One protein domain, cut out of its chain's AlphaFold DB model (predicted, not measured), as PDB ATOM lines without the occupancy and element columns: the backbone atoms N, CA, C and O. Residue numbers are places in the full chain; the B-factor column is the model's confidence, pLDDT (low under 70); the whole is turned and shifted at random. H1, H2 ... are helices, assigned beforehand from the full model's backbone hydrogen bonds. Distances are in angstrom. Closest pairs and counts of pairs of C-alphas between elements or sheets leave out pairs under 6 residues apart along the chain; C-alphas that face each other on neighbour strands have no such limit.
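Overview. This is residues 63 to 128 of the 137 residues of the protein "CCHC-type domain-containing protein" of Entamoeba invadens IP1 (UniProt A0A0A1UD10). The model is a strung-out chain without a common core: the short helix H1 and the longer H2 lie at one end, a long link runs away from H2 and folds back on itself in a small lobe of loops at residues 91 to 110, and from the far end, at Ser 114, the last helix, H3, turns back and sticks out to one side of that lobe, with residues 115 to 118 and 120 to 127 of it standing free. Residues 80 to 90, the end of H2 and the first part of the link, form a bare connection between the two ends. The printed part has 66 residues, with three named helices in the order H1, H2, H3 and no named strand; the class is all helix, though under half of the residues, 30 of 66, are in named elements. The whole is extended, with a radius of gyration of the C-alphas of 20.1 A, and flat, spanning 56 by 30 by 15 A.

Arrangement. H1, residues 63 to 67, and H2, residues 73 to 84, are close but not clearly touching, with 1 pair of C-alphas within 8 A. Their closest C-alphas are those of Phe 65 and Ile 76, 7.5 A apart, and their centres are 13.6 A apart. H3, residues 115 to 127, is apart from H1 and also from H2. No helix touches another. In H1, H2 and H3 every pair of O i and N i+4 is within hydrogen-bond range.

Along the chain. H1 begins at C-alpha 63 at (119.657, 88.346, 97.943) and has 5 residues. H2 has 12 residues and measures 16.5 A from its first to its last C-alpha; it ends at C-alpha 84 at (124.115, 74.410, 111.949). Residues 85 to 114 hold no named element, and their C-alphas lie 6 to 26 A from the mean of all C-alphas. H3 is the longest helix, with 13 residues and 18.2 A from first to last C-alpha, and it ends at C-alpha 127 at (108.174, 55.378, 116.176).

Size, cuts and confidence. The two C-alphas farthest apart are those of Lys 71 and Ser 114, at 56.3 A, and the C-alphas of Glu 63 and Gly 128, the first and last printed, are 40.6 A apart. The printed part has no cut. The link from H1 to H2 is tight, with 5 residues, and the link from H2 to H3 is long, with 30 residues. Residues 80 to 90, 111 to 118 and 120 to 128 stand free. The mean pLDDT of the printed part is 73.9; it is under 70 at residue 65, residues 81 to 90, residues 110 to 121, residue 124 and residue 128.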
ATOM      1  N   GLU A  63     120.996  87.805  98.211       74.38
ATOM      2  CA  GLU A  63     119.657  88.346  97.943       74.38
ATOM      3  C   GLU A  63     118.582  87.746  98.866       74.38
ATOM      4  O   GLU A  63     117.705  88.464  99.347       74.38
ATOM      5  N   GLU A  64     118.677  86.452  99.189       73.81
ATOM      6  CA  GLU A  64     117.744  85.784 100.107       73.81
ATOM      7  C   GLU A  64     117.924  86.253 101.557       73.81
ATOM      8  O   GLU A  64     116.944  86.374 102.291       73.81
ATOM      9  N   PHE A  65     119.152  86.578 101.973       69.62
ATOM     10  CA  PHE A  65     119.399  87.161 103.297       69.62
ATOM     11  C   PHE A  65     118.886  88.604 103.403       69.62
ATOM     12  O   PHE A  65     118.310  88.972 104.429       69.62
ATOM     13  N   ALA A  66     119.006  89.392 102.329       73.38
ATOM     14  CA  ALA A  66     118.473  90.752 102.274       73.38
ATOM     15  C   ALA A  66     116.934  90.786 102.372       73.38
ATOM     16  O   ALA A  66     116.380  91.674 103.023       73.38
ATOM     17  N   ALA A  67     116.241  89.797 101.794       77.69
ATOM     18  CA  ALA A  67     114.784  89.660 101.893       77.69
ATOM     19  C   ALA A  67     114.289  89.395 103.329       77.69
ATOM     20  O   ALA A  67     113.151  89.724 103.658       77.69
ATOM     21  N   LEU A  68     115.146  88.846 104.196       72.94
ATOM     22  CA  LEU A  68     114.862  88.627 105.619       72.94
ATOM     23  C   LEU A  68     115.196  89.848 106.494       72.94
ATOM     24  O   LEU A  68     115.050  89.783 107.711       72.94
ATOM     25  N   GLY A  69     115.632  90.960 105.892       78.25
ATOM     26  CA  GLY A  69     115.958  92.197 106.607       78.25
ATOM     27  C   GLY A  69     117.296  92.169 107.349       78.25
ATOM     28  O   GLY A  69     117.610  93.134 108.042       78.25
ATOM     29  N   ILE A  70     118.095  91.112 107.178       75.38
ATOM     30  CA  ILE A  70     119.404  90.957 107.814       75.38
ATOM     31  C   ILE A  70     120.442  91.657 106.933       75.38
ATOM     32  O   ILE A  70     120.769  91.178 105.847       75.38
ATOM     33  N   LYS A  71     120.932  92.819 107.375       79.31
ATOM     34  CA  LYS A  71     121.909  93.637 106.628       79.31
ATOM     35  C   LYS A  71     123.340  93.467 107.130       79.31
ATOM     36  O   LYS A  71     124.274  93.774 106.393       79.31
ATOM     37  N   ASP A  72     123.497  92.951 108.344       85.06
ATOM     38  CA  ASP A  72     124.786  92.845 109.007       85.06
ATOM     39  C   ASP A  72     125.377  91.444 108.826       85.06
ATOM     40  O   ASP A  72     124.783  90.425 109.185       85.06
ATOM     41  N   GLU A  73     126.588  91.386 108.274       81.62
ATOM     42  CA  GLU A  73     127.311  90.136 108.012       81.62
ATOM     43  C   GLU A  73     127.548  89.318 109.297       81.62
ATOM     44  O   GLU A  73     127.549  88.084 109.286       81.62
ATOM     45  N   GLU A  74     127.666  90.000 110.437       79.62
ATOM     46  CA  GLU A  74     127.786  89.377 111.753       79.62
ATOM     47  C   GLU A  74     126.499  88.638 112.165       79.62
ATOM     48  O   GLU A  74     126.557  87.534 112.713       79.62
ATOM     49  N   GLU A  75     125.331  89.193 111.841       79.00
ATOM     50  CA  GLU A  75     124.029  88.583 112.112       79.00
ATOM     51  C   GLU A  75     123.774  87.389 111.179       79.00
ATOM     52  O   GLU A  75     123.328  86.331 111.632       79.00
ATOM     53  N   ILE A  76     124.197  87.483 109.912       78.12
ATOM     54  CA  ILE A  76     124.202  86.351 108.973       78.12
ATOM     55  C   ILE A  76     125.037  85.190 109.532       78.12
ATOM     56  O   ILE A  76     124.605  84.036 109.489       78.12
ATOM     57  N   ASN A  77     126.222  85.467 110.082       78.31
ATOM     58  CA  ASN A  77     127.090  84.438 110.655       78.31
ATOM     59  C   ASN A  77     126.524  83.839 111.950       78.31
ATOM     60  O   ASN A  77     126.640  82.628 112.159       78.31
ATOM     61  N   ARG A  78     125.844  84.633 112.788       77.12
ATOM     62  CA  ARG A  78     125.112  84.119 113.960       77.12
ATOM     63  C   ARG A  78     123.979  83.181 113.549       77.12
ATOM     64  O   ARG A  78     123.886  82.090 114.102       77.12
ATOM     65  N   VAL A  79     123.177  83.553 112.549       78.88
ATOM     66  CA  VAL A  79     122.059  82.732 112.047       78.88
ATOM     67  C   VAL A  79     122.554  81.471 111.328       78.88
ATOM     68  O   VAL A  79     122.013  80.382 111.519       78.88
ATOM     69  N   LYS A  80     123.625  81.564 110.531       78.50
ATOM     70  CA  LYS A  80     124.258  80.388 109.906       78.50
ATOM     71  C   LYS A  80     124.777  79.411 110.959       78.50
ATOM     72  O   LYS A  80     124.558  78.209 110.833       78.50
ATOM     73  N   ASN A  81     125.415  79.918 112.011       68.12
ATOM     74  CA  ASN A  81     125.957  79.083 113.077       68.12
ATOM     75  C   ASN A  81     124.876  78.528 114.010       68.12
ATOM     76  O   ASN A  81     125.036  77.406 114.474       68.12
ATOM     77  N   SER A  82     123.774  79.243 114.254       69.38
ATOM     78  CA  SER A  82     122.672  78.747 115.091       69.38
ATOM     79  C   SER A  82     121.867  77.637 114.414       69.38
ATOM     80  O   SER A  82     121.454  76.693 115.073       69.38
ATOM     81  N   VAL A  83     121.692  77.686 113.089       67.44
ATOM     82  CA  VAL A  83     120.971  76.626 112.361       67.44
ATOM     83  C   VAL A  83     121.843  75.381 112.133       67.44
ATOM     84  O   VAL A  83     121.316  74.286 111.943       67.44
ATOM     85  N   LEU A  84     123.174  75.524 112.145       61.62
ATOM     86  CA  LEU A  84     124.115  74.410 111.949       61.62
ATOM     87  C   LEU A  84     124.633  73.798 113.259       61.62
ATOM     88  O   LEU A  84     125.058  72.643 113.252       61.62
ATOM     89  N   LYS A  85     124.570  74.521 114.381       56.16
ATOM     90  CA  LYS A  85     124.843  73.982 115.717       56.16
ATOM     91  C   LYS A  85     123.550  73.429 116.298       56.16
ATOM     92  O   LYS A  85     122.872  74.081 117.075       56.16
ATOM     93  N   SER A  86     123.193  72.219 115.877       56.00
ATOM     94  CA  SER A  86     122.279  71.396 116.669       56.00
ATOM     95  C   SER A  86     122.906  71.209 118.048       56.00
ATOM     96  O   SER A  86     124.082  70.860 118.100       56.00
ATOM     97  N   ASP A  87     122.143  71.435 119.113       58.31
ATOM     98  CA  ASP A  87     122.497  71.375 120.541       58.31
ATOM     99  C   ASP A  87     123.000  69.990 121.024       58.31
ATOM    100  O   ASP A  87     122.577  69.460 122.044       58.31
ATOM    101  N   ASN A  88     123.877  69.335 120.266       60.97
ATOM    102  CA  ASN A  88     124.320  67.958 120.462       60.97
ATOM    103  C   ASN A  88     125.820  67.872 120.776       60.97
ATOM    104  O   ASN A  88     126.497  66.921 120.376       60.97
ATOM    105  N   ASP A  89     126.317  68.877 121.495       57.47
ATOM    106  CA  ASP A  89     127.524  68.778 122.322       57.47
ATOM    107  C   ASP A  89     127.179  68.308 123.752       57.47
ATOM    108  O   ASP A  89     128.048  68.195 124.613       57.47
ATOM    109  N   GLU A  90     125.910  67.970 124.015       65.56
ATOM    110  CA  GLU A  90     125.521  67.175 125.175       65.56
ATOM    111  C   GLU A  90     126.005  65.735 124.945       65.56
ATOM    112  O   GLU A  90     125.490  65.017 124.086       65.56
ATOM    113  N   VAL A  91     127.079  65.370 125.653       70.25
ATOM    114  CA  VAL A  91     127.798  64.085 125.650       70.25
ATOM    115  C   VAL A  91     127.007  62.947 124.990       70.25
ATOM    116  O   VAL A  91     126.043  62.415 125.549       70.25
ATOM    117  N   LYS A  92     127.425  62.556 123.780       76.50
ATOM    118  CA  LYS A  92     126.772  61.495 123.002       76.50
ATOM    119  C   LYS A  92     126.892  60.160 123.731       76.50
ATOM    120  O   LYS A  92     127.865  59.433 123.565       76.50
ATOM    121  N   LYS A  93     125.873  59.828 124.514       87.19
ATOM    122  CA  LYS A  93     125.745  58.526 125.162       87.19
ATOM    123  C   LYS A  93     125.302  57.452 124.174       87.19
ATOM    124  O   LYS A  93     124.521  57.688 123.252       87.19
ATOM    125  N   CYS A  94     125.776  56.239 124.389       87.19
ATOM    126  CA  CYS A  94     125.328  55.031 123.737       87.19
ATOM    127  C   CYS A  94     123.801  54.914 123.796       87.19
ATOM    128  O   CYS A  94     123.217  54.747 124.862       87.19
ATOM    129  N   PHE A  95     123.144  54.895 122.639       83.25
ATOM    130  CA  PHE A  95     121.688  54.726 122.541       83.25
ATOM    131  C   PHE A  95     121.181  53.334 122.953       83.25
ATOM    132  O   PHE A  95     119.977  53.102 122.976       83.25
ATOM    133  N   ILE A  96     122.089  52.400 123.240       83.56
ATOM    134  CA  ILE A  96     121.768  50.994 123.511       83.56
ATOM    135  C   ILE A  96     121.873  50.696 125.002       83.56
ATOM    136  O   ILE A  96     121.037  49.984 125.548       83.56
ATOM    137  N   CYS A  97     122.881  51.248 125.680       85.75
ATOM    138  CA  CYS A  97     123.086  51.039 127.113       85.75
ATOM    139  C   CYS A  97     123.031  52.324 127.952       85.75
ATOM    140  O   CYS A  97     123.028  52.228 129.173       85.75
ATOM    141  N   GLY A  98     123.005  53.501 127.326       85.62
ATOM    142  CA  GLY A  98     123.002  54.801 128.000       85.62
ATOM    143  C   GLY A  98     124.369  55.290 128.491       85.62
ATOM    144  O   GLY A  98     124.423  56.366 129.074       85.62
ATOM    145  N   SER A  99     125.456  54.542 128.266       86.50
ATOM    146  CA  SER A  99     126.812  54.911 128.707       86.50
ATOM    147  C   SER A  99     127.432  56.000 127.833       86.50
ATOM    148  O   SER A  99     127.252  55.987 126.624       86.50
ATOM    149  N   THR A 100     128.202  56.909 128.421       91.00
ATOM    150  CA  THR A 100     128.955  57.960 127.715       91.00
ATOM    151  C   THR A 100     130.340  57.516 127.241       91.00
ATOM    152  O   THR A 100     130.955  58.225 126.455       91.00
ATOM    153  N   GLU A 101     130.811  56.344 127.677       89.62
ATOM    154  CA  GLU A 101     132.138  55.796 127.341       89.62
ATOM    155  C   GLU A 101     132.254  55.365 125.874       89.62
ATOM    156  O   GLU A 101     133.339  55.292 125.308       89.62
ATOM    157  N   HIS A 102     131.127  55.038 125.243       87.69
ATOM    158  CA  HIS A 102     131.097  54.547 123.873       87.69
ATOM    159  C   HIS A 102     129.827  54.984 123.154       87.69
ATOM    160  O   HIS A 102     128.804  55.306 123.759       87.69
ATOM    161  N   LEU A 103     129.866  54.931 121.827       86.81
ATOM    162  CA  LEU A 103     128.691  55.139 120.992       86.81
ATOM    163  C   LEU A 103     127.966  53.814 120.744       86.81
ATOM    164  O   LEU A 103     128.524  52.731 120.886       86.81
ATOM    165  N   ALA A 104     126.716  53.887 120.284       83.81
ATOM    166  CA  ALA A 104     125.908  52.706 119.950       83.81
ATOM    167  C   ALA A 104     126.588  51.738 118.953       83.81
ATOM    168  O   ALA A 104     126.232  50.564 118.894       83.81
ATOM    169  N   ARG A 105     127.558  52.222 118.168       80.25
ATOM    170  CA  ARG A 105     128.321  51.425 117.194       80.25
ATOM    171  C   ARG A 105     129.380  50.538 117.845       80.25
ATOM    172  O   ARG A 105     129.630  49.458 117.328       80.25
ATOM    173  N   ASP A 106     129.913  50.982 118.976       83.00
ATOM    174  CA  ASP A 106     130.984  50.328 119.730       83.00
ATOM    175  C   ASP A 106     130.438  49.708 121.023       83.00
ATOM    176  O   ASP A 106     131.179  49.353 121.935       83.00
ATOM    177  N   CYS A 107     129.109  49.588 121.125       86.12
ATOM    178  CA  CYS A 107     128.476  49.055 122.314       86.12
ATOM    179  C   CYS A 107     128.740  47.549 122.434       86.12
ATOM    180  O   CYS A 107     128.280  46.778 121.583       86.12
ATOM    181  N   PRO A 108     129.387  47.094 123.522       84.88
ATOM    182  CA  PRO A 108     129.752  45.690 123.695       84.88
ATOM    183  C   PRO A 108     128.530  44.768 123.809       84.88
ATOM    184  O   PRO A 108     128.650  43.567 123.608       84.88
ATOM    185  N   LYS A 109     127.333  45.313 124.074       78.75
ATOM    186  CA  LYS A 109     126.072  44.551 124.095       78.75
ATOM    187  C   LYS A 109     125.590  44.129 122.695       78.75
ATOM    188  O   LYS A 109     124.776  43.218 122.589       78.75
ATOM    189  N   VAL A 110     126.068  44.780 121.629       68.75
ATOM    190  CA  VAL A 110     125.571  44.617 120.242       68.75
ATOM    191  C   VAL A 110     126.304  43.525 119.473       68.75
ATOM    192  O   VAL A 110     125.806  43.044 118.457       68.75
ATOM    193  N   THR A 111     127.475  43.107 119.953       62.88
ATOM    194  CA  THR A 111     128.276  42.037 119.338       62.88
ATOM    195  C   THR A 111     127.528  40.700 119.292       62.88
ATOM    196  O   THR A 111     127.821  39.864 118.440       62.88
ATOM    197  N   ASN A 112     126.476  40.538 120.102       61.44
ATOM    198  CA  ASN A 112     125.459  39.510 119.914       61.44
ATOM    199  C   ASN A 112     124.525  39.911 118.763       61.44
ATOM    200  O   ASN A 112     123.465  40.514 118.966       61.44
ATOM    201  N   SER A 113     124.933  39.558 117.544       57.91
ATOM    202  CA  SER A 113     124.276  39.817 116.253       57.91
ATOM    203  C   SER A 113     122.781  39.463 116.173       57.91
ATOM    204  O   SER A 113     122.102  39.914 115.251       57.91
ATOM    205  N   SER A 114     122.246  38.723 117.146       58.91
ATOM    206  CA  SER A 114     120.820  38.408 117.303       58.91
ATOM    207  C   SER A 114     119.966  39.616 117.723       58.91
ATOM    208  O   SER A 114     118.799  39.704 117.361       58.91
ATOM    209  N   SER A 115     120.555  40.594 118.417       63.03
ATOM    210  CA  SER A 115     119.830  41.749 118.973       63.03
ATOM    211  C   SER A 115     119.591  42.881 117.966       63.03
ATOM    212  O   SER A 115     118.717  43.721 118.163       63.03
ATOM    213  N   ARG A 116     120.324  42.920 116.842       61.34
ATOM    214  CA  ARG A 116     120.212  44.020 115.866       61.34
ATOM    215  C   ARG A 116     118.860  44.047 115.156       61.34
ATOM    216  O   ARG A 116     118.334  45.129 114.905       61.34
ATOM    217  N   LEU A 117     118.304  42.874 114.843       65.19
ATOM    218  CA  LEU A 117     116.965  42.764 114.262       65.19
ATOM    219  C   LEU A 117     115.894  43.111 115.301       65.19
ATOM    220  O   LEU A 117     114.978  43.866 114.991       65.19
ATOM    221  N   GLU A 118     116.045  42.658 116.545       69.75
ATOM    222  CA  GLU A 118     115.106  42.973 117.628       69.75
ATOM    223  C   GLU A 118     115.069  44.474 117.937       69.75
ATOM    224  O   GLU A 118     113.995  45.075 117.886       69.75
ATOM    225  N   ILE A 119     116.230  45.117 118.114       68.00
ATOM    226  CA  ILE A 119     116.335  46.565 118.360       68.00
ATOM    227  C   ILE A 119     115.736  47.359 117.189       68.00
ATOM    228  O   ILE A 119     114.998  48.321 117.403       68.00
ATOM    229  N   GLN A 120     115.986  46.945 115.942       63.84
ATOM    230  CA  GLN A 120     115.408  47.606 114.770       63.84
ATOM    231  C   GLN A 120     113.878  47.460 114.723       63.84
ATOM    232  O   GLN A 120     113.183  48.426 114.405       63.84
ATOM    233  N   THR A 121     113.339  46.292 115.094       68.81
ATOM    234  CA  THR A 121     111.882  46.088 115.158       68.81
ATOM    235  C   THR A 121     111.223  46.874 116.285       68.81
ATOM    236  O   THR A 121     110.076  47.299 116.139       68.81
ATOM    237  N   GLU A 122     111.908  47.079 117.408       70.69
ATOM    238  CA  GLU A 122     111.347  47.805 118.542       70.69
ATOM    239  C   GLU A 122     111.341  49.320 118.316       70.69
ATOM    240  O   GLU A 122     110.361  49.986 118.649       70.69
ATOM    241  N   ILE A 123     112.368  49.855 117.645       70.19
ATOM    242  CA  ILE A 123     112.377  51.250 117.185       70.19
ATOM    243  C   ILE A 123     111.197  51.494 116.237       70.19
ATOM    244  O   ILE A 123     110.423  52.415 116.471       70.19
ATOM    245  N   SER A 124     110.985  50.639 115.230       67.44
ATOM    246  CA  SER A 124     109.850  50.782 114.305       67.44
ATOM    247  C   SER A 124     108.486  50.710 114.998       67.44
ATOM    248  O   SER A 124     107.577  51.444 114.612       67.44
ATOM    249  N   ARG A 125     108.339  49.873 116.037       73.38
ATOM    250  CA  ARG A 125     107.114  49.799 116.851       73.38
ATOM    251  C   ARG A 125     106.876  51.076 117.659       73.38
ATOM    252  O   ARG A 125     105.750  51.554 117.694       73.38
ATOM    253  N   LYS A 126     107.920  51.645 118.269       75.44
ATOM    254  CA  LYS A 126     107.817  52.873 119.080       75.44
ATOM    255  C   LYS A 126     107.641  54.133 118.235       75.44
ATOM    256  O   LYS A 126     106.937  55.042 118.655       75.44
ATOM    257  N   THR A 127     108.249  54.196 117.050       73.94
ATOM    258  CA  THR A 127     108.174  55.378 116.176       73.94
ATOM    259  C   THR A 127     107.049  55.303 115.142       73.94
ATOM    260  O   THR A 127     106.865  56.260 114.397       73.94
ATOM    261  N   GLY A 128     106.329  54.177 115.037       69.44
ATOM    262  CA  GLY A 128     105.208  53.999 114.102       69.44
ATOM    263  C   GLY A 128     105.585  54.103 112.617       69.44
ATOM    264  O   GLY A 128     104.717  54.304 111.770       69.44
TER     265      GLY A 128